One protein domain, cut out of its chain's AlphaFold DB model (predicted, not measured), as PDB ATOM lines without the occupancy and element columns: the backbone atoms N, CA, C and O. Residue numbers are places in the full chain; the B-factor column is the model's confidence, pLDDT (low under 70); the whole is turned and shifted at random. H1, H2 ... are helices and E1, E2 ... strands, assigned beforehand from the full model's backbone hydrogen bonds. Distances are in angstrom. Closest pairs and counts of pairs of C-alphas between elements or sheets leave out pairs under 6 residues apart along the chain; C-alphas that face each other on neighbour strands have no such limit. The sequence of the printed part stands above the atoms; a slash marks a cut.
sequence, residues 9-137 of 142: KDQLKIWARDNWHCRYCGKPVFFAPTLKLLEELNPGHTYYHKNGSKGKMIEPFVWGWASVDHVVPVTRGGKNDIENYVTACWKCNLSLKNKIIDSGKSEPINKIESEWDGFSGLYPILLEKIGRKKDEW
ATOM      1  N   LYS A   9      23.317  18.095 -45.565       97.38
ATOM      2  CA  LYS A   9      24.212  17.116 -44.935       97.38
ATOM      3  C   LYS A   9      23.837  16.847 -43.478       97.38
ATOM      4  O   LYS A   9      23.816  15.696 -43.061       97.38
ATOM      5  N   ASP A  10      23.532  17.890 -42.710       97.69
ATOM      6  CA  ASP A  10      23.176  17.727 -41.302       97.69
ATOM      7  C   ASP A  10      21.743  17.218 -41.140       97.69
ATOM      8  O   ASP A  10      21.505  16.376 -40.281       97.69
ATOM      9  N   GLN A  11      20.814  17.622 -42.015       98.00
ATOM     10  CA  GLN A  11      19.474  17.027 -42.061       98.00
ATOM     11  C   GLN A  11      19.538  15.505 -42.275       98.00
ATOM     12  O   GLN A  11      18.943  14.767 -41.495       98.00
ATOM     13  N   LEU A  12      20.318  15.028 -43.256       97.62
ATOM     14  CA  LEU A  12      20.512  13.590 -43.496       97.62
ATOM     15  C   LEU A  12      21.131  12.878 -42.300       97.62
ATOM     16  O   LEU A  12      20.641  11.820 -41.920       97.62
ATOM     17  N   LYS A  13      22.167  13.456 -41.676       97.31
ATOM     18  CA  LYS A  13      22.760  12.880 -40.459       97.31
ATOM     19  C   LYS A  13      21.720  12.700 -39.355       97.31
ATOM     20  O   LYS A  13      21.732  11.675 -38.688       97.31
ATOM     21  N   ILE A  14      20.840  13.681 -39.156       97.81
ATOM     22  CA  ILE A  14      19.800  13.634 -38.119       97.81
ATOM     23  C   ILE A  14      18.757  12.563 -38.450       97.81
ATOM     24  O   ILE A  14      18.444  11.745 -37.588       97.81
ATOM     25  N   TRP A  15      18.263  12.523 -39.692       98.06
ATOM     26  CA  TRP A  15      17.294  11.511 -40.121       98.06
ATOM     27  C   TRP A  15      17.868  10.096 -40.050       98.06
ATOM     28  O   TRP A  15      17.204   9.210 -39.520       98.06
ATOM     29  N   ALA A  16      19.113   9.896 -40.491       96.62
ATOM     30  CA  ALA A  16      19.805   8.614 -40.404       96.62
ATOM     31  C   ALA A  16      20.072   8.195 -38.950       96.62
ATOM     32  O   ALA A  16      19.775   7.065 -38.581       96.62
ATOM     33  N   ARG A  17      20.555   9.108 -38.090       96.62
ATOM     34  CA  ARG A  17      20.753   8.851 -36.648       96.62
ATOM     35  C   ARG A  17      19.463   8.385 -35.969       96.62
ATOM     36  O   ARG A  17      19.502   7.562 -35.061       96.62
ATOM     37  N   ASP A  18      18.331   8.935 -36.393       97.75
ATOM     38  CA  ASP A  18      17.013   8.643 -35.833       97.75
ATOM     39  C   ASP A  18      16.276   7.518 -36.588       97.75
ATOM     40  O   ASP A  18      15.065   7.358 -36.417       97.75
ATOM     41  N   ASN A  19      16.989   6.757 -37.431       97.81
ATOM     42  CA  ASN A  19      16.476   5.657 -38.252       97.81
ATOM     43  C   ASN A  19      15.225   6.026 -39.059       97.81
ATOM     44  O   ASN A  19      14.314   5.220 -39.196       97.81
ATOM     45  N   TRP A  20      15.134   7.264 -39.551       98.12
ATOM     46  CA  TRP A  20      13.985   7.767 -40.312       98.12
ATOM     47  C   TRP A  20      12.644   7.641 -39.577       98.12
ATOM     48  O   TRP A  20      11.596   7.436 -40.194       98.12
ATOM     49  N   HIS A  21      12.653   7.825 -38.255       98.12
ATOM     50  CA  HIS A  21      11.446   7.863 -37.437       98.12
ATOM     51  C   HIS A  21      11.293   9.193 -36.703       98.12
ATOM     52  O   HIS A  21      12.246   9.815 -36.240       98.12
ATOM     53  N   CYS A  22      10.044   9.632 -36.557       97.19
ATOM     54  CA  CYS A  22       9.716  10.767 -35.712       97.19
ATOM     55  C   CYS A  22      10.043  10.438 -34.254       97.19
ATOM     56  O   CYS A  22       9.395   9.584 -33.646       97.19
ATOM     57  N   ARG A  23      10.965  11.187 -33.654       96.31
ATOM     58  CA  ARG A  23      11.393  11.001 -32.266       96.31
ATOM     59  C   ARG A  23      10.313  11.360 -31.241       96.31
ATOM     60  O   ARG A  23      10.473  11.032 -30.079       96.31
ATOM     61  N   TYR A  24       9.201  11.984 -31.638       94.25
ATOM     62  CA  TYR A  24       8.096  12.301 -30.719       94.25
ATOM     63  C   TYR A  24       6.957  11.279 -30.723       94.25
ATOM     64  O   TYR A  24       6.306  11.095 -29.704       94.25
ATOM     65  N   CYS A  25       6.662  10.650 -31.864       94.12
ATOM     66  CA  CYS A  25       5.521   9.730 -31.982       94.12
ATOM     67  C   CYS A  25       5.890   8.329 -32.470       94.12
ATOM     68  O   CYS A  25       5.003   7.494 -32.617       94.12
ATOM     69  N   GLY A  26       7.165   8.089 -32.776       95.75
ATOM     70  CA  GLY A  26       7.683   6.794 -33.201       95.75
ATOM     71  C   GLY A  26       7.267   6.360 -34.605       95.75
ATOM     72  O   GLY A  26       7.628   5.271 -35.019       95.75
ATOM     73  N   LYS A  27       6.506   7.169 -35.353       96.50
ATOM     74  CA  LYS A  27       6.073   6.817 -36.714       96.50
ATOM     75  C   LYS A  27       7.194   7.031 -37.738       96.50
ATOM     76  O   LYS A  27       7.936   8.009 -37.589       96.50
ATOM     77  N   PRO A  28       7.277   6.193 -38.787       97.75
ATOM     78  CA  PRO A  28       8.231   6.384 -39.873       97.75
ATOM     79  C   PRO A  28       7.985   7.716 -40.586       97.75
ATOM     80  O   PRO A  28       6.848   8.202 -40.653       97.75
ATOM     81  N   VAL A  29       9.058   8.306 -41.111       98.12
ATOM     82  CA  VAL A  29       9.006   9.518 -41.929       98.12
ATOM     83  C   VAL A  29       9.529   9.293 -43.343       98.12
ATOM     84  O   VAL A  29      10.321   8.389 -43.584       98.12
ATOM     85  N   PHE A  30       9.086  10.128 -44.281       98.00
ATOM     86  CA  PHE A  30       9.384  10.010 -45.710       98.00
ATOM     87  C   PHE A  30      10.293  11.140 -46.200       98.00
ATOM     88  O   PHE A  30      10.096  12.313 -45.864       98.00
ATOM     89  N   PHE A  31      11.252  10.807 -47.054       97.75
ATOM     90  CA  PHE A  31      12.143  11.749 -47.708       97.75
ATOM     91  C   PHE A  31      11.395  12.486 -48.827       97.75
ATOM     92  O   PHE A  31      11.123  11.949 -49.903       97.75
ATOM     93  N   ALA A  32      11.039  13.747 -48.566       95.62
ATOM     94  CA  ALA A  32      10.233  14.561 -49.476       95.62
ATOM     95  C   ALA A  32      10.803  14.690 -50.909       95.62
ATOM     96  O   ALA A  32      10.004  14.674 -51.848       95.62
ATOM     97  N   PRO A  33      12.132  14.783 -51.132       96.25
ATOM     98  CA  PRO A  33      12.697  14.768 -52.480       96.25
ATOM     99  C   PRO A  33      12.339  13.515 -53.286       96.25
ATOM    100  O   PRO A  33      12.005  13.650 -54.462       96.25
ATOM    101  N   THR A  34      12.314  12.326 -52.672       97.31
ATOM    102  CA  THR A  34      11.857  11.106 -53.358       97.31
ATOM    103  C   THR A  34      10.377  11.184 -53.704       97.31
ATOM    104  O   THR A  34      10.007  10.900 -54.839       97.31
ATOM    105  N   LEU A  35       9.528  11.635 -52.775       96.06
ATOM    106  CA  LEU A  35       8.092  11.797 -53.040       96.06
ATOM    107  C   LEU A  35       7.827  12.748 -54.214       96.06
ATOM    108  O   LEU A  35       6.944  12.498 -55.032       96.06
ATOM    109  N   LYS A  36       8.616  13.821 -54.323       95.19
ATOM    110  CA  LYS A  36       8.542  14.756 -55.447       95.19
ATOM    111  C   LYS A  36       8.902  14.083 -56.774       95.19
ATOM    112  O   LYS A  36       8.192  14.293 -57.750       95.19
ATOM    113  N   LEU A  37       9.961  13.269 -56.814       95.75
ATOM    114  CA  LEU A  37      10.321  12.526 -58.027       95.75
ATOM    115  C   LEU A  37       9.257  11.495 -58.412       95.75
ATOM    116  O   LEU A  37       8.965  11.352 -59.594       95.75
ATOM    117  N   LEU A  38       8.664  10.808 -57.433       95.44
ATOM    118  CA  LEU A  38       7.571   9.868 -57.684       95.44
ATOM    119  C   LEU A  38       6.358  10.568 -58.310       95.44
ATOM    120  O   LEU A  38       5.788  10.039 -59.259       95.44
ATOM    121  N   GLU A  39       5.987  11.759 -57.827       94.56
ATOM    122  CA  GLU A  39       4.897  12.544 -58.427       94.56
ATOM    123  C   GLU A  39       5.237  13.007 -59.849       94.56
ATOM    124  O   GLU A  39       4.386  12.982 -60.727       94.56
ATOM    125  N   GLU A  40       6.481  13.412 -60.109       93.06
ATOM    126  CA  GLU A  40       6.909  13.817 -61.455       93.06
ATOM    127  C   GLU A  40       6.924  12.640 -62.444       93.06
ATOM    128  O   GLU A  40       6.588  12.816 -63.614       93.06
ATOM    129  N   LEU A  41       7.303  11.448 -61.977       93.50
ATOM    130  CA  LEU A  41       7.305  10.212 -62.759       93.50
ATOM    131  C   LEU A  41       5.902   9.678 -63.034       93.50
ATOM    132  O   LEU A  41       5.674   9.067 -64.076       93.50
ATOM    133  N   ASN A  42       4.987   9.867 -62.087       91.81
ATOM    134  CA  ASN A  42       3.635   9.342 -62.165       91.81
ATOM    135  C   ASN A  42       2.608  10.384 -61.679       91.81
ATOM    136  O   ASN A  42       2.044  10.241 -60.585       91.81
ATOM    137  N   PRO A  43       2.372  11.449 -62.469       92.25
ATOM    138  CA  PRO A  43       1.533  12.569 -62.054       92.25
ATOM    139  C   PRO A  43       0.112  12.147 -61.679       92.25
ATOM    140  O   PRO A  43      -0.455  11.220 -62.257       92.25
ATOM    141  N   GLY A  44      -0.485  12.848 -60.715       90.12
ATOM    142  CA  GLY A  44      -1.870  12.626 -60.297       90.12
ATOM    143  C   GLY A  44      -2.048  11.524 -59.252       90.12
ATOM    144  O   GLY A  44      -3.161  11.319 -58.776       90.12
ATOM    145  N   HIS A  45      -0.965  10.858 -58.838       91.19
ATOM    146  CA  HIS A  45      -0.995   9.861 -57.764       91.19
ATOM    147  C   HIS A  45      -0.911  10.483 -56.368       91.19
ATOM    148  O   HIS A  45      -1.084   9.789 -55.364       91.19
ATOM    149  N   THR A  46      -0.740  11.806 -56.290       93.12
ATOM    150  CA  THR A  46      -0.817  12.597 -55.055       93.12
ATOM    151  C   THR A  46       0.266  12.219 -54.036       93.12
ATOM    152  O   THR A  46       0.065  12.255 -52.818       93.12
ATOM    153  N   TYR A  47       1.456  11.872 -54.529       93.94
ATOM    154  CA  TYR A  47       2.620  11.579 -53.704       93.94
ATOM    155  C   TYR A  47       3.224  12.844 -53.089       93.94
ATOM    156  O   TYR A  47       3.698  12.817 -51.952       93.94
ATOM    157  N   TYR A  48       3.193  13.960 -53.823       94.75
ATOM    158  CA  TYR A  48       3.765  15.233 -53.392       94.75
ATOM    159  C   TYR A  48       3.007  16.442 -53.947       94.75
ATOM    160  O   TYR A  48       2.586  16.474 -55.095       94.75
ATOM    161  N   HIS A  49       2.898  17.495 -53.138       91.75
ATOM    162  CA  HIS A  49       2.402  18.799 -53.555       91.75
ATOM    163  C   HIS A  49       3.144  19.901 -52.788       91.75
ATOM    164  O   HIS A  49       3.269  19.845 -51.566       91.75
ATOM    165  N   LYS A  50       3.589  20.955 -53.489       86.00
ATOM    166  CA  LYS A  50       4.402  22.047 -52.908       86.00
ATOM    167  C   LYS A  50       3.754  22.759 -51.710       86.00
ATOM    168  O   LYS A  50       4.448  23.197 -50.804       86.00
ATOM    169  N   ASN A  51       2.422  22.837 -51.697       80.88
ATOM    170  CA  ASN A  51       1.636  23.443 -50.613       80.88
ATOM    171  C   ASN A  51       0.953  22.375 -49.741       80.88
ATOM    172  O   ASN A  51      -0.211  22.564 -49.402       80.88
ATOM    173  N   GLY A  52       1.609  21.229 -49.509       70.06
ATOM    174  CA  GLY A  52       1.048  20.009 -48.904       70.06
ATOM    175  C   GLY A  52      -0.168  20.235 -48.002       70.06
ATOM    176  O   GLY A  52      -0.058  20.778 -46.904       70.06
ATOM    177  N   SER A  53      -1.343  19.839 -48.492       74.06
ATOM    178  CA  SER A  53      -2.624  20.001 -47.809       74.06
ATOM    179  C   SER A  53      -3.434  18.716 -47.921       74.06
ATOM    180  O   SER A  53      -3.277  17.956 -48.884       74.06
ATOM    181  N   LYS A  54      -4.351  18.495 -46.969       71.69
ATOM    182  CA  LYS A  54      -5.356  17.431 -47.087       71.69
ATOM    183  C   LYS A  54      -6.084  17.555 -48.433       71.69
ATOM    184  O   LYS A  54      -6.372  18.668 -48.873       71.69
ATOM    185  N   GLY A  55      -6.315  16.424 -49.096       77.75
ATOM    186  CA  GLY A  55      -6.976  16.358 -50.405       77.75
ATOM    187  C   GLY A  55      -6.077  16.607 -51.623       77.75
ATOM    188  O   GLY A  55      -6.551  16.456 -52.740       77.75
ATOM    189  N   LYS A  56      -4.794  16.967 -51.439       85.38
ATOM    190  CA  LYS A  56      -3.814  17.108 -52.543       85.38
ATOM    191  C   LYS A  56      -2.671  16.102 -52.487       85.38
ATOM    192  O   LYS A  56      -1.957  15.930 -53.466       85.38
ATOM    193  N   MET A  57      -2.477  15.491 -51.326       91.44
ATOM    194  CA  MET A  57      -1.544  14.398 -51.108       91.44
ATOM    195  C   MET A  57      -2.242  13.332 -50.271       91.44
ATOM    196  O   MET A  57      -3.094  13.674 -49.437       91.44
ATOM    197  N   ILE A  58      -1.862  12.068 -50.444       90.25
ATOM    198  CA  ILE A  58      -2.331  11.010 -49.547       90.25
ATOM    199  C   ILE A  58      -1.897  11.300 -48.105       90.25
ATOM    200  O   ILE A  58      -0.795  11.797 -47.851       90.25
ATOM    201  N   GLU A  59      -2.770  10.998 -47.139       89.56
ATOM    202  CA  GLU A  59      -2.574  11.420 -45.746       89.56
ATOM    203  C   GLU A  59      -1.226  11.009 -45.123       89.56
ATOM    204  O   GLU A  59      -0.640  11.850 -44.429       89.56
ATOM    205  N   PRO A  60      -0.675   9.797 -45.367       91.06
ATOM    206  CA  PRO A  60       0.639   9.432 -44.841       91.06
ATOM    207  C   PRO A  60       1.746  10.401 -45.266       91.06
ATOM    208  O   PRO A  60       2.612  10.731 -44.461       91.06
ATOM    209  N   PHE A  61       1.697  10.919 -46.493       93.06
ATOM    210  CA  PHE A  61       2.728  11.803 -47.038       93.06
ATOM    211  C   PHE A  61       2.508  13.273 -46.681       93.06
ATOM    212  O   PHE A  61       3.482  14.009 -46.543       93.06
ATOM    213  N   VAL A  62       1.258  13.697 -46.443       89.94
ATOM    214  CA  VAL A  62       0.959  15.032 -45.883       89.94
ATOM    215  C   VAL A  62       1.611  15.195 -44.509       89.94
ATOM    216  O   VAL A  62       2.187  16.236 -44.196       89.94
ATOM    217  N   TRP A  63       1.483  14.175 -43.659       91.62
ATOM    218  CA  TRP A  63       1.841  14.274 -42.242       91.62
ATOM    219  C   TRP A  63       3.186  13.657 -41.895       91.62
ATOM    220  O   TRP A  63       3.763  14.003 -40.860       91.62
ATOM    221  N   GLY A  64       3.647  12.733 -42.729       94.12
ATOM    222  CA  GLY A  64       4.792  11.880 -42.470       94.12
ATOM    223  C   GLY A  64       6.079  12.320 -43.145       94.12
ATOM    224  O   GLY A  64       7.061  11.617 -42.975       94.12
ATOM    225  N   TRP A  65       6.154  13.422 -43.898       92.25
ATOM    226  CA  TRP A  65       7.471  13.810 -44.418       92.25
ATOM    227  C   TRP A  65       8.440  14.154 -43.278       92.25
ATOM    228  O   TRP A  65       8.041  14.659 -42.219       92.25
ATOM    229  N   ALA A  66       9.717  13.852 -43.498       96.75
ATOM    230  CA  ALA A  66      10.783  14.109 -42.548       96.75
ATOM    231  C   ALA A  66      11.015  15.615 -42.393       96.75
ATOM    232  O   ALA A  66      11.063  16.373 -43.364       96.75
ATOM    233  N   SER A  67      11.165  16.057 -41.152       95.62
ATOM    234  CA  SER A  67      11.592  17.408 -40.806       95.62
ATOM    235  C   SER A  67      12.566  17.349 -39.637       95.62
ATOM    236  O   SER A  67      12.642  16.337 -38.940       95.62
ATOM    237  N   VAL A  68      13.329  18.422 -39.448       95.88
ATOM    238  CA  VAL A  68      14.208  18.581 -38.289       95.88
ATOM    239  C   VAL A  68      13.596  19.609 -37.349       95.88
ATOM    240  O   VAL A  68      13.310  20.742 -37.757       95.88
ATOM    241  N   ASP A  69      13.413  19.204 -36.099       93.62
ATOM    242  CA  ASP A  69      12.902  20.049 -35.026       93.62
ATOM    243  C   ASP A  69      13.956  20.244 -33.934       93.62
ATOM    244  O   ASP A  69      14.813  19.387 -33.712       93.62
ATOM    245  N   HIS A  70      13.880  21.381 -33.247       92.88
ATOM    246  CA  HIS A  70      14.672  21.646 -32.054       92.88
ATOM    247  C   HIS A  70      14.022  20.959 -30.850       92.88
ATOM    248  O   HIS A  70      12.849  21.211 -30.581       92.88
ATOM    249  N   VAL A  71      14.757  20.166 -30.069       91.44
ATOM    250  CA  VAL A  71      14.245  19.597 -28.807       91.44
ATOM    251  C   VAL A  71      13.868  20.736 -27.861       91.44
ATOM    252  O   VAL A  71      12.701  20.865 -27.481       91.44
ATOM    253  N   VAL A  72      14.823  21.630 -27.595       89.94
ATOM    254  CA  VAL A  72      14.608  22.916 -26.928       89.94
ATOM    255  C   VAL A  72      14.504  24.009 -27.994       89.94
ATOM    256  O   VAL A  72      15.488  24.263 -28.691       89.94
ATOM    257  N   PRO A  73      13.358  24.694 -28.148       88.94
ATOM    258  CA  PRO A  73      13.211  25.761 -29.131       88.94
ATOM    259  C   PRO A  73      14.200  26.910 -28.903       88.94
ATOM    260  O   PRO A  73      14.493  27.289 -27.768       88.94
ATOM    261  N   VAL A  74      14.648  27.551 -29.986       89.94
ATOM    262  CA  VAL A  74      15.556  28.713 -29.917       89.94
ATOM    263  C   VAL A  74      14.952  29.874 -29.109       89.94
ATOM    264  O   VAL A  74      15.665  30.567 -28.385       89.94
ATOM    265  N   THR A  75      13.627  30.050 -29.163       86.50
ATOM    266  CA  THR A  75      12.876  31.046 -28.369       86.50
ATOM    267  C   THR A  75      12.941  30.790 -26.861       86.50
ATOM    268  O   THR A  75      12.597  31.665 -26.074       86.50
ATOM    269  N   ARG A  76      13.391  29.599 -26.458       87.19
ATOM    270  CA  ARG A  76      13.580  29.158 -25.074       87.19
ATOM    271  C   ARG A  76      15.056  28.892 -24.749       87.19
ATOM    272  O   ARG A  76      15.350  28.179 -23.801       87.19
ATOM    273  N   GLY A  77      15.980  29.453 -25.534       89.44
ATOM    274  CA  GLY A  77      17.424  29.340 -25.300       89.44
ATOM    275  C   GLY A  77      18.085  28.107 -25.920       89.44
ATOM    276  O   GLY A  77      19.275  27.891 -25.706       89.44
ATOM    277  N   GLY A  78      17.355  27.314 -26.709       91.62
ATOM    278  CA  GLY A  78      17.922  26.169 -27.409       91.62
ATOM    279  C   GLY A  78      18.959  26.549 -28.467       91.62
ATOM    280  O   GLY A  78      18.855  27.583 -29.137       91.62
ATOM    281  N   LYS A  79      19.962  25.686 -28.630       94.81
ATOM    282  CA  LYS A  79      21.063  25.871 -29.579       94.81
ATOM    283  C   LYS A  79      20.693  25.383 -30.981       94.81
ATOM    284  O   LYS A  79      19.749  24.622 -31.166       94.81
ATOM    285  N   ASN A  80      21.437  25.852 -31.981       95.06
ATOM    286  CA  ASN A  80      21.314  25.396 -33.367       95.06
ATOM    287  C   ASN A  80      22.412  24.358 -33.673       95.06
ATOM    288  O   ASN A  80      23.301  24.645 -34.472       95.06
ATOM    289  N   ASP A  81      22.368  23.201 -33.014       95.25
ATOM    290  CA  ASP A  81      23.360  22.120 -33.114       95.25
ATOM    291  C   ASP A  81      22.698  20.731 -33.190       95.25
ATOM    292  O   ASP A  81      21.501  20.587 -32.944       95.25
ATOM    293  N   ILE A  82      23.470  19.720 -33.607       95.31
ATOM    294  CA  ILE A  82      22.977  18.359 -33.893       95.31
ATOM    295  C   ILE A  82      22.370  17.710 -32.643       95.31
ATOM    296  O   ILE A  82      21.400  16.958 -32.743       95.31
ATOM    297  N   GLU A  83      22.924  18.015 -31.476       94.25
ATOM    298  CA  GLU A  83      22.517  17.489 -30.177       94.25
ATOM    299  C   GLU A  83      21.129  18.000 -29.776       94.25
ATOM    300  O   GLU A  83      20.342  17.252 -29.201       94.25
ATOM    301  N   ASN A  84      20.794  19.245 -30.129       94.81
ATOM    302  CA  ASN A  84      19.466  19.813 -29.914       94.81
ATOM    303  C   ASN A  84      18.503  19.571 -31.091       94.81
ATOM    304  O   ASN A  84      17.372  20.058 -31.062       94.81
ATOM    305  N   TYR A  85      18.913  18.841 -32.128       95.75
ATOM    306  CA  TYR A  85      18.064  18.502 -33.266       95.75
ATOM    307  C   TYR A  85      17.573  17.065 -33.224       95.75
ATOM    308  O   TYR A  85      18.328  16.144 -32.924       95.75
ATOM    309  N   VAL A  86      16.318  16.861 -33.621       96.62
ATOM    310  CA  VAL A  86      15.704  15.539 -33.793       96.62
ATOM    311  C   VAL A  86      14.846  15.473 -35.047       96.62
ATOM    312  O   VAL A  86      14.311  16.474 -35.527       96.62
ATOM    313  N   THR A  87      14.676  14.260 -35.554       97.56
ATOM    314  CA  THR A  87      13.719  13.940 -36.606       97.56
ATOM    315  C   THR A  87      12.304  14.056 -36.070       97.56
ATOM    316  O   THR A  87      11.934  13.428 -35.078       97.56
ATOM    317  N   ALA A  88      11.478  14.829 -36.762       96.50
ATOM    318  CA  ALA A  88      10.061  14.965 -36.480       96.50
ATOM    319  C   ALA A  88       9.258  14.770 -37.764       96.50
ATOM    320  O   ALA A  88       9.617  15.298 -38.819       96.50
ATOM    321  N   CYS A  89       8.133  14.060 -37.682       95.75
ATOM    322  CA  CYS A  89       7.150  14.106 -38.758       95.75
ATOM    323  C   CYS A  89       6.516  15.500 -38.813       95.75
ATOM    324  O   CYS A  89       6.440  16.203 -37.797       95.75
ATOM    325  N   TRP A  90       6.012  15.888 -39.982       91.81
ATOM    326  CA  TRP A  90       5.400  17.202 -40.168       91.81
ATOM    327  C   TRP A  90       4.284  17.497 -39.168       91.81
ATOM    328  O   TRP A  90       4.206  18.603 -38.631       91.81
ATOM    329  N   LYS A  91       3.456  16.491 -38.859       91.50
ATOM    330  CA  LYS A  91       2.377  16.625 -37.873       91.50
ATOM    331  C   LYS A  91       2.911  17.041 -36.501       91.50
ATOM    332  O   LYS A  91       2.396  18.000 -35.936       91.50
ATOM    333  N   CYS A  92       3.934  16.353 -35.988       92.56
ATOM    334  CA  CYS A  92       4.541  16.661 -34.691       92.56
ATOM    335  C   CYS A  92       5.284  18.000 -34.716       92.56
ATOM    336  O   CYS A  92       5.106  18.809 -33.812       92.56
ATOM    337  N   ASN A  93       6.060  18.273 -35.767       89.44
ATOM    338  CA  ASN A  93       6.768  19.543 -35.913       89.44
ATOM    339  C   ASN A  93       5.797  20.742 -35.902       89.44
ATOM    340  O   ASN A  93       6.069  21.763 -35.276       89.44
ATOM    341  N   LEU A  94       4.627  20.615 -36.542       85.44
ATOM    342  CA  LEU A  94       3.602  21.660 -36.526       85.44
ATOM    343  C   LEU A  94       2.898  21.814 -35.173       85.44
ATOM    344  O   LEU A  94       2.625  22.946 -34.773       85.44
ATOM    345  N   SER A  95       2.586  20.715 -34.485       79.12
ATOM    346  CA  SER A  95       1.842  20.751 -33.219       79.12
ATOM    347  C   SER A  95       2.706  21.110 -32.004       79.12
ATOM    348  O   SER A  95       2.170  21.594 -31.004       79.12
ATOM    349  N   LEU A  96       4.027  20.904 -32.080       72.25
ATOM    350  CA  LEU A  96       4.964  21.084 -30.964       72.25
ATOM    351  C   LEU A  96       5.810  22.367 -31.040       72.25
ATOM    352  O   LEU A  96       6.495  22.671 -30.069       72.25
ATOM    353  N   LYS A  97       5.731  23.143 -32.136       65.56
ATOM    354  CA  LYS A  97       6.576  24.317 -32.468       65.56
ATOM    355  C   LYS A  97       7.174  25.102 -31.289       65.56
ATOM    356  O   LYS A  97       8.380  25.300 -31.232       65.56
ATOM    357  N   ASN A  98       6.324  25.598 -30.388       58.56
ATOM    358  CA  ASN A  98       6.717  26.488 -29.285       58.56
ATOM    359  C   ASN A  98       6.595  25.832 -27.903       58.56
ATOM    360  O   ASN A  98       6.729  26.512 -26.883       58.56
ATOM    361  N   LYS A  99       6.285  24.535 -27.862       63.25
ATOM    362  CA  LYS A  99       6.159  23.790 -26.615       63.25
ATOM    363  C   LYS A  99       7.540  23.321 -26.166       63.25
ATOM    364  O   LYS A  99       8.399  23.002 -26.984       63.25
ATOM    365  N   ILE A 100       7.739  23.306 -24.859       59.69
ATOM    366  CA  ILE A 100       8.870  22.663 -24.182       59.69
ATOM    367  C   ILE A 100       8.340  21.438 -23.444       59.69
ATOM    368  O   ILE A 100       7.123  21.254 -23.373       59.69
ATOM    369  N   ILE A 101       9.235  20.591 -22.930       59.97
ATOM    370  CA  ILE A 101       8.841  19.328 -22.289       59.97
ATOM    371  C   ILE A 101       7.799  19.573 -21.186       59.97
ATOM    372  O   ILE A 101       6.717  18.990 -21.196       59.97
ATOM    373  N   ASP A 102       8.045  20.601 -20.378       53.28
ATOM    374  CA  ASP A 102       7.187  21.040 -19.275       53.28
ATOM    375  C   ASP A 102       5.875  21.749 -19.704       53.28
ATOM    376  O   ASP A 102       5.027  22.083 -18.888       53.28
ATOM    377  N   SER A 103       5.664  21.990 -21.005       55.03
ATOM    378  CA  SER A 103       4.426  22.578 -21.551       55.03
ATOM    379  C   SER A 103       3.717  21.680 -22.572       55.03
ATOM    380  O   SER A 103       2.938  22.147 -23.413       55.03
ATOM    381  N   GLY A 104       3.969  20.368 -22.486       59.81
ATOM    382  CA  GLY A 104       3.282  19.339 -23.268       59.81
ATOM    383  C   GLY A 104       4.034  18.870 -24.513       59.81
ATOM    384  O   GLY A 104       3.397  18.404 -25.461       59.81
ATOM    385  N   LYS A 105       5.365  19.014 -24.546       68.12
ATOM    386  CA  LYS A 105       6.224  18.330 -25.522       68.12
ATOM    387  C   LYS A 105       6.715  17.022 -24.903       68.12
ATOM    388  O   LYS A 105       7.271  17.014 -23.818       68.12
ATOM    389  N   SER A 106       6.493  15.899 -25.565       69.94
ATOM    390  CA  SER A 106       7.046  14.631 -25.090       69.94
ATOM    391  C   SER A 106       8.570  14.675 -25.166       69.94
ATOM    392  O   SER A 106       9.118  15.254 -26.113       69.94
ATOM    393  N   GLU A 107       9.252  14.049 -24.209       85.12
ATOM    394  CA  GLU A 107      10.676  13.766 -24.375       85.12
ATOM    395  C   GLU A 107      10.888  12.952 -25.661       85.12
ATOM    396  O   GLU A 107      10.084  12.059 -25.959       85.12
ATOM    397  N   PRO A 108      11.926  13.258 -26.460       91.81
ATOM    398  CA  PRO A 108      12.235  12.461 -27.634       91.81
ATOM    399  C   PRO A 108      12.499  10.998 -27.247       91.81
ATOM    400  O   PRO A 108      13.360  10.713 -26.422       91.81
ATOM    401  N   ILE A 109      11.808  10.061 -27.892       93.25
ATOM    402  CA  ILE A 109      12.021   8.612 -27.769       93.25
ATOM    403  C   ILE A 109      13.501   8.324 -28.001       93.25
ATOM    404  O   ILE A 109      14.009   8.690 -29.049       93.25
ATOM    405  N   ASN A 110      14.213   7.695 -27.066       88.06
ATOM    406  CA  ASN A 110      15.681   7.628 -27.124       88.06
ATOM    407  C   ASN A 110      16.247   6.785 -28.276       88.06
ATOM    408  O   ASN A 110      17.235   7.188 -28.891       88.06
ATOM    409  N   LYS A 111      15.628   5.642 -28.582       87.88
ATOM    410  CA  LYS A 111      16.079   4.719 -29.627       87.88
ATOM    411  C   LYS A 111      14.875   4.105 -30.327       87.88
ATOM    412  O   LYS A 111      13.910   3.722 -29.672       87.88
ATOM    413  N   ILE A 112      14.953   4.012 -31.648       92.94
ATOM    414  CA  ILE A 112      13.999   3.288 -32.488       92.94
ATOM    415  C   ILE A 112      14.837   2.384 -33.380       92.94
ATOM    416  O   ILE A 112      15.734   2.879 -34.056       92.94
ATOM    417  N   GLU A 113      14.598   1.078 -33.350       93.69
ATOM    418  CA  GLU A 113      15.291   0.114 -34.210       93.69
ATOM    419  C   GLU A 113      14.439  -0.156 -35.448       93.69
ATOM    420  O   GLU A 113      13.256  -0.481 -35.333       93.69
ATOM    421  N   SER A 114      15.014   0.054 -36.632       96.25
ATOM    422  CA  SER A 114      14.330  -0.151 -37.904       96.25
ATOM    423  C   SER A 114      15.313  -0.097 -39.071       96.25
ATOM    424  O   SER A 114      16.252   0.692 -39.038       96.25
ATOM    425  N   GLU A 115      15.008  -0.849 -40.128       96.00
ATOM    426  CA  GLU A 115      15.698  -0.807 -41.428       96.00
ATOM    427  C   GLU A 115      15.055   0.191 -42.410       96.00
ATOM    428  O   GLU A 115      15.391   0.236 -43.592       96.00
ATOM    429  N   TRP A 116      14.070   0.970 -41.956       97.69
ATOM    430  CA  TRP A 116      13.408   1.971 -42.786       97.69
ATOM    431  C   TRP A 116      14.365   3.117 -43.144       97.69
ATOM    432  O   TRP A 116      14.925   3.775 -42.269       97.69
ATOM    433  N   ASP A 117      14.500   3.404 -44.437       97.25
ATOM    434  CA  ASP A 117      15.426   4.410 -44.968       97.25
ATOM    435  C   ASP A 117      14.729   5.717 -45.388       97.25
ATOM    436  O   ASP A 117      15.331   6.576 -46.037       97.25
ATOM    437  N   GLY A 118      13.429   5.850 -45.110       97.19
ATOM    438  CA  GLY A 118      12.639   7.002 -45.532       97.19
ATOM    439  C   GLY A 118      12.482   7.151 -47.042       97.19
ATOM    440  O   GLY A 118      12.145   8.246 -47.482       97.19
ATOM    441  N   PHE A 119      12.716   6.108 -47.841       97.69
ATOM    442  CA  PHE A 119      12.868   6.177 -49.299       97.69
ATOM    443  C   PHE A 119      14.081   6.983 -49.782       97.69
ATOM    444  O   PHE A 119      14.105   7.446 -50.930       97.69
ATOM    445  N   SER A 120      15.087   7.190 -48.937       97.56
ATOM    446  CA  SER A 120      16.292   7.914 -49.340       97.56
ATOM    447  C   SER A 120      17.123   7.147 -50.371       97.56
ATOM    448  O   SER A 120      17.583   7.762 -51.333       97.56
ATOM    449  N   GLY A 121      17.216   5.817 -50.277       96.94
ATOM    450  CA  GLY A 121      17.933   4.981 -51.245       96.94
ATOM    451  C   GLY A 121      17.299   4.961 -52.640       96.94
ATOM    452  O   GLY A 121      17.992   4.786 -53.641       96.94
ATOM    453  N   LEU A 122      15.991   5.223 -52.742       96.56
ATOM    454  CA  LEU A 122      15.300   5.335 -54.032       96.56
ATOM    455  C   LEU A 122      15.677   6.613 -54.792       96.56
ATOM    456  O   LEU A 122      15.605   6.641 -56.018       96.56
ATOM    457  N   TYR A 123      16.073   7.675 -54.092       97.50
ATOM    458  CA  TYR A 123      16.314   8.982 -54.698       97.50
ATOM    459  C   TYR A 123      17.364   8.970 -55.827       97.50
ATOM    460  O   TYR A 123      17.026   9.394 -56.938       97.50
ATOM    461  N   PRO A 124      18.606   8.475 -55.615       96.44
ATOM    462  CA  PRO A 124      19.607   8.431 -56.680       96.44
ATOM    463  C   PRO A 124      19.182   7.539 -57.856       96.44
ATOM    464  O   PRO A 124      19.410   7.913 -59.005       96.44
ATOM    465  N   ILE A 125      18.496   6.422 -57.584       95.06
ATOM    466  CA  ILE A 125      17.997   5.490 -58.609       95.06
ATOM    467  C   ILE A 125      16.963   6.184 -59.507       95.06
ATOM    468  O   ILE A 125      17.022   6.093 -60.735       95.06
ATOM    469  N   LEU A 126      16.011   6.906 -58.906       95.38
ATOM    470  CA  LEU A 126      14.982   7.620 -59.660       95.38
ATOM    471  C   LEU A 126      15.564   8.788 -60.461       95.38
ATOM    472  O   LEU A 126      15.131   8.991 -61.591       95.38
ATOM    473  N   LEU A 127      16.543   9.526 -59.918       95.50
ATOM    474  CA  LEU A 127      17.229  10.604 -60.648       95.50
ATOM    475  C   LEU A 127      17.936  10.097 -61.907       95.50
ATOM    476  O   LEU A 127      17.828  10.728 -62.960       95.50
ATOM    477  N   GLU A 128      18.636   8.967 -61.800       93.12
ATOM    478  CA  GLU A 128      19.303   8.332 -62.934       93.12
ATOM    479  C   GLU A 128      18.288   7.893 -63.993       93.12
ATOM    480  O   GLU A 128      18.433   8.232 -65.167       93.12
ATOM    481  N   LYS A 129      17.201   7.234 -63.573       91.69
ATOM    482  CA  LYS A 129      16.150   6.746 -64.477       91.69
ATOM    483  C   LYS A 129      15.491   7.853 -65.305       91.69
ATOM    484  O   LYS A 129      15.108   7.611 -66.445       91.69
ATOM    485  N   ILE A 130      15.352   9.056 -64.748       91.50
ATOM    486  CA  ILE A 130      14.785  10.214 -65.461       91.50
ATOM    487  C   ILE A 130      15.841  11.061 -66.190       91.50
ATOM    488  O   ILE A 130      15.510  12.127 -66.707       91.50
ATOM    489  N   GLY A 131      17.108  10.637 -66.199       92.12
ATOM    490  CA  GLY A 131      18.199  11.336 -66.880       92.12
ATOM    491  C   GLY A 131      18.527  12.717 -66.301       92.12
ATOM    492  O   GLY A 131      19.047  13.577 -67.014       92.12
ATOM    493  N   ARG A 132      18.205  12.977 -65.024       91.12
ATOM    494  CA  ARG A 132      18.485  14.274 -64.388       91.12
ATOM    495  C   ARG A 132      19.899  14.280 -63.813       91.12
ATOM    496  O   ARG A 132      20.373  13.285 -63.273       91.12
ATOM    497  N   LYS A 133      20.579  15.428 -63.892       92.75
ATOM    498  CA  LYS A 133      21.903  15.598 -63.273       92.75
ATOM    499  C   LYS A 133      21.814  15.366 -61.762       92.75
ATOM    500  O   LYS A 133      20.860  15.827 -61.132       92.75
ATOM    501  N   LYS A 134      22.830  14.705 -61.195       92.38
ATOM    502  CA  LYS A 134      22.971  14.539 -59.743       92.38
ATOM    503  C   LYS A 134      23.000  15.913 -59.076       92.38
ATOM    504  O   LYS A 134      23.822  16.758 -59.429       92.38
ATOM    505  N   ASP A 135      22.090  16.122 -58.137       95.06
ATOM    506  CA  ASP A 135      22.067  17.305 -57.290       95.06
ATOM    507  C   ASP A 135      22.760  17.025 -55.948       95.06
ATOM    508  O   ASP A 135      23.288  15.940 -55.703       95.06
ATOM    509  N   GLU A 136      22.764  18.016 -55.060       96.50
ATOM    510  CA  GLU A 136      23.377  17.885 -53.735       96.50
ATOM    511  C   GLU A 136      22.790  16.725 -52.911       96.50
ATOM    512  O   GLU A 136      23.532  16.080 -52.178       96.50
ATOM    513  N   TRP A 137      21.487  16.429 -53.025       96.62
ATOM    514  CA  TRP A 137      20.900  15.289 -52.312       96.62
ATOM    515  C   TRP A 137      21.449  13.974 -52.853       96.62
ATOM    516  O   TRP A 137      21.848  13.124 -52.066       96.62
TER     517      TRP A 137
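What this domain is: This is residues 9 to 137 of the 142 residues of the protein "HNH endonuclease" of Candidatus Methanoperedenaceae archaeon (UniProt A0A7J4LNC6). There is little regular structure: the hairpin E1 and E2 sits between H1 and H4, while H2 and H5 lie side by side toward one end of the long axis. Of 129 printed residues, 50 are in named elements, mostly helix, ordered H1, H2, H3, E1, E2, H4, H5; the sheet is antiparallel. It is compact, radius of gyration of the C-alphas 15.4 A, and elongated, spanning 48 by 30 by 27 A.

Where its parts are: E1 is residues 66 to 70, 13.5 A; E2 85 to 89, 13.0 A. H1, 9 to 17, begins at C-alpha 9 (24.212, 17.116, -44.935). H2 is 32 to 41, 14.3 A; H3 59 to 64; H4 90 to 96. H5, 122 to 129, ends at C-alpha 129 (16.150, 6.746, -64.477).

How they stand to each other: In the hairpin E1 and E2, N 67 and O 88 are 2.9 A apart, within hydrogen-bond range. Closest C-alphas are Trp 15 and Thr 87 for H1 and E2, 5.6 A, and Asn 93 and Asp 69 for H4 and E1, 6.2 A. H3 touches H4, closest C-alphas Trp 63 and Lys 91, 5.0 A. H2 touches H5, closest C-alphas Thr 34 and Tyr 123, 5.1 A. Every helix has its O i to N i+4 pairs within range.

The domain as a whole: The farthest C-alphas, Asp 102 and Gly 131, are 49.8 A apart. The printed part has no cut; the link H4 to H5 is long, 25 residues. Residues 97 to 106 have pLDDT under 70.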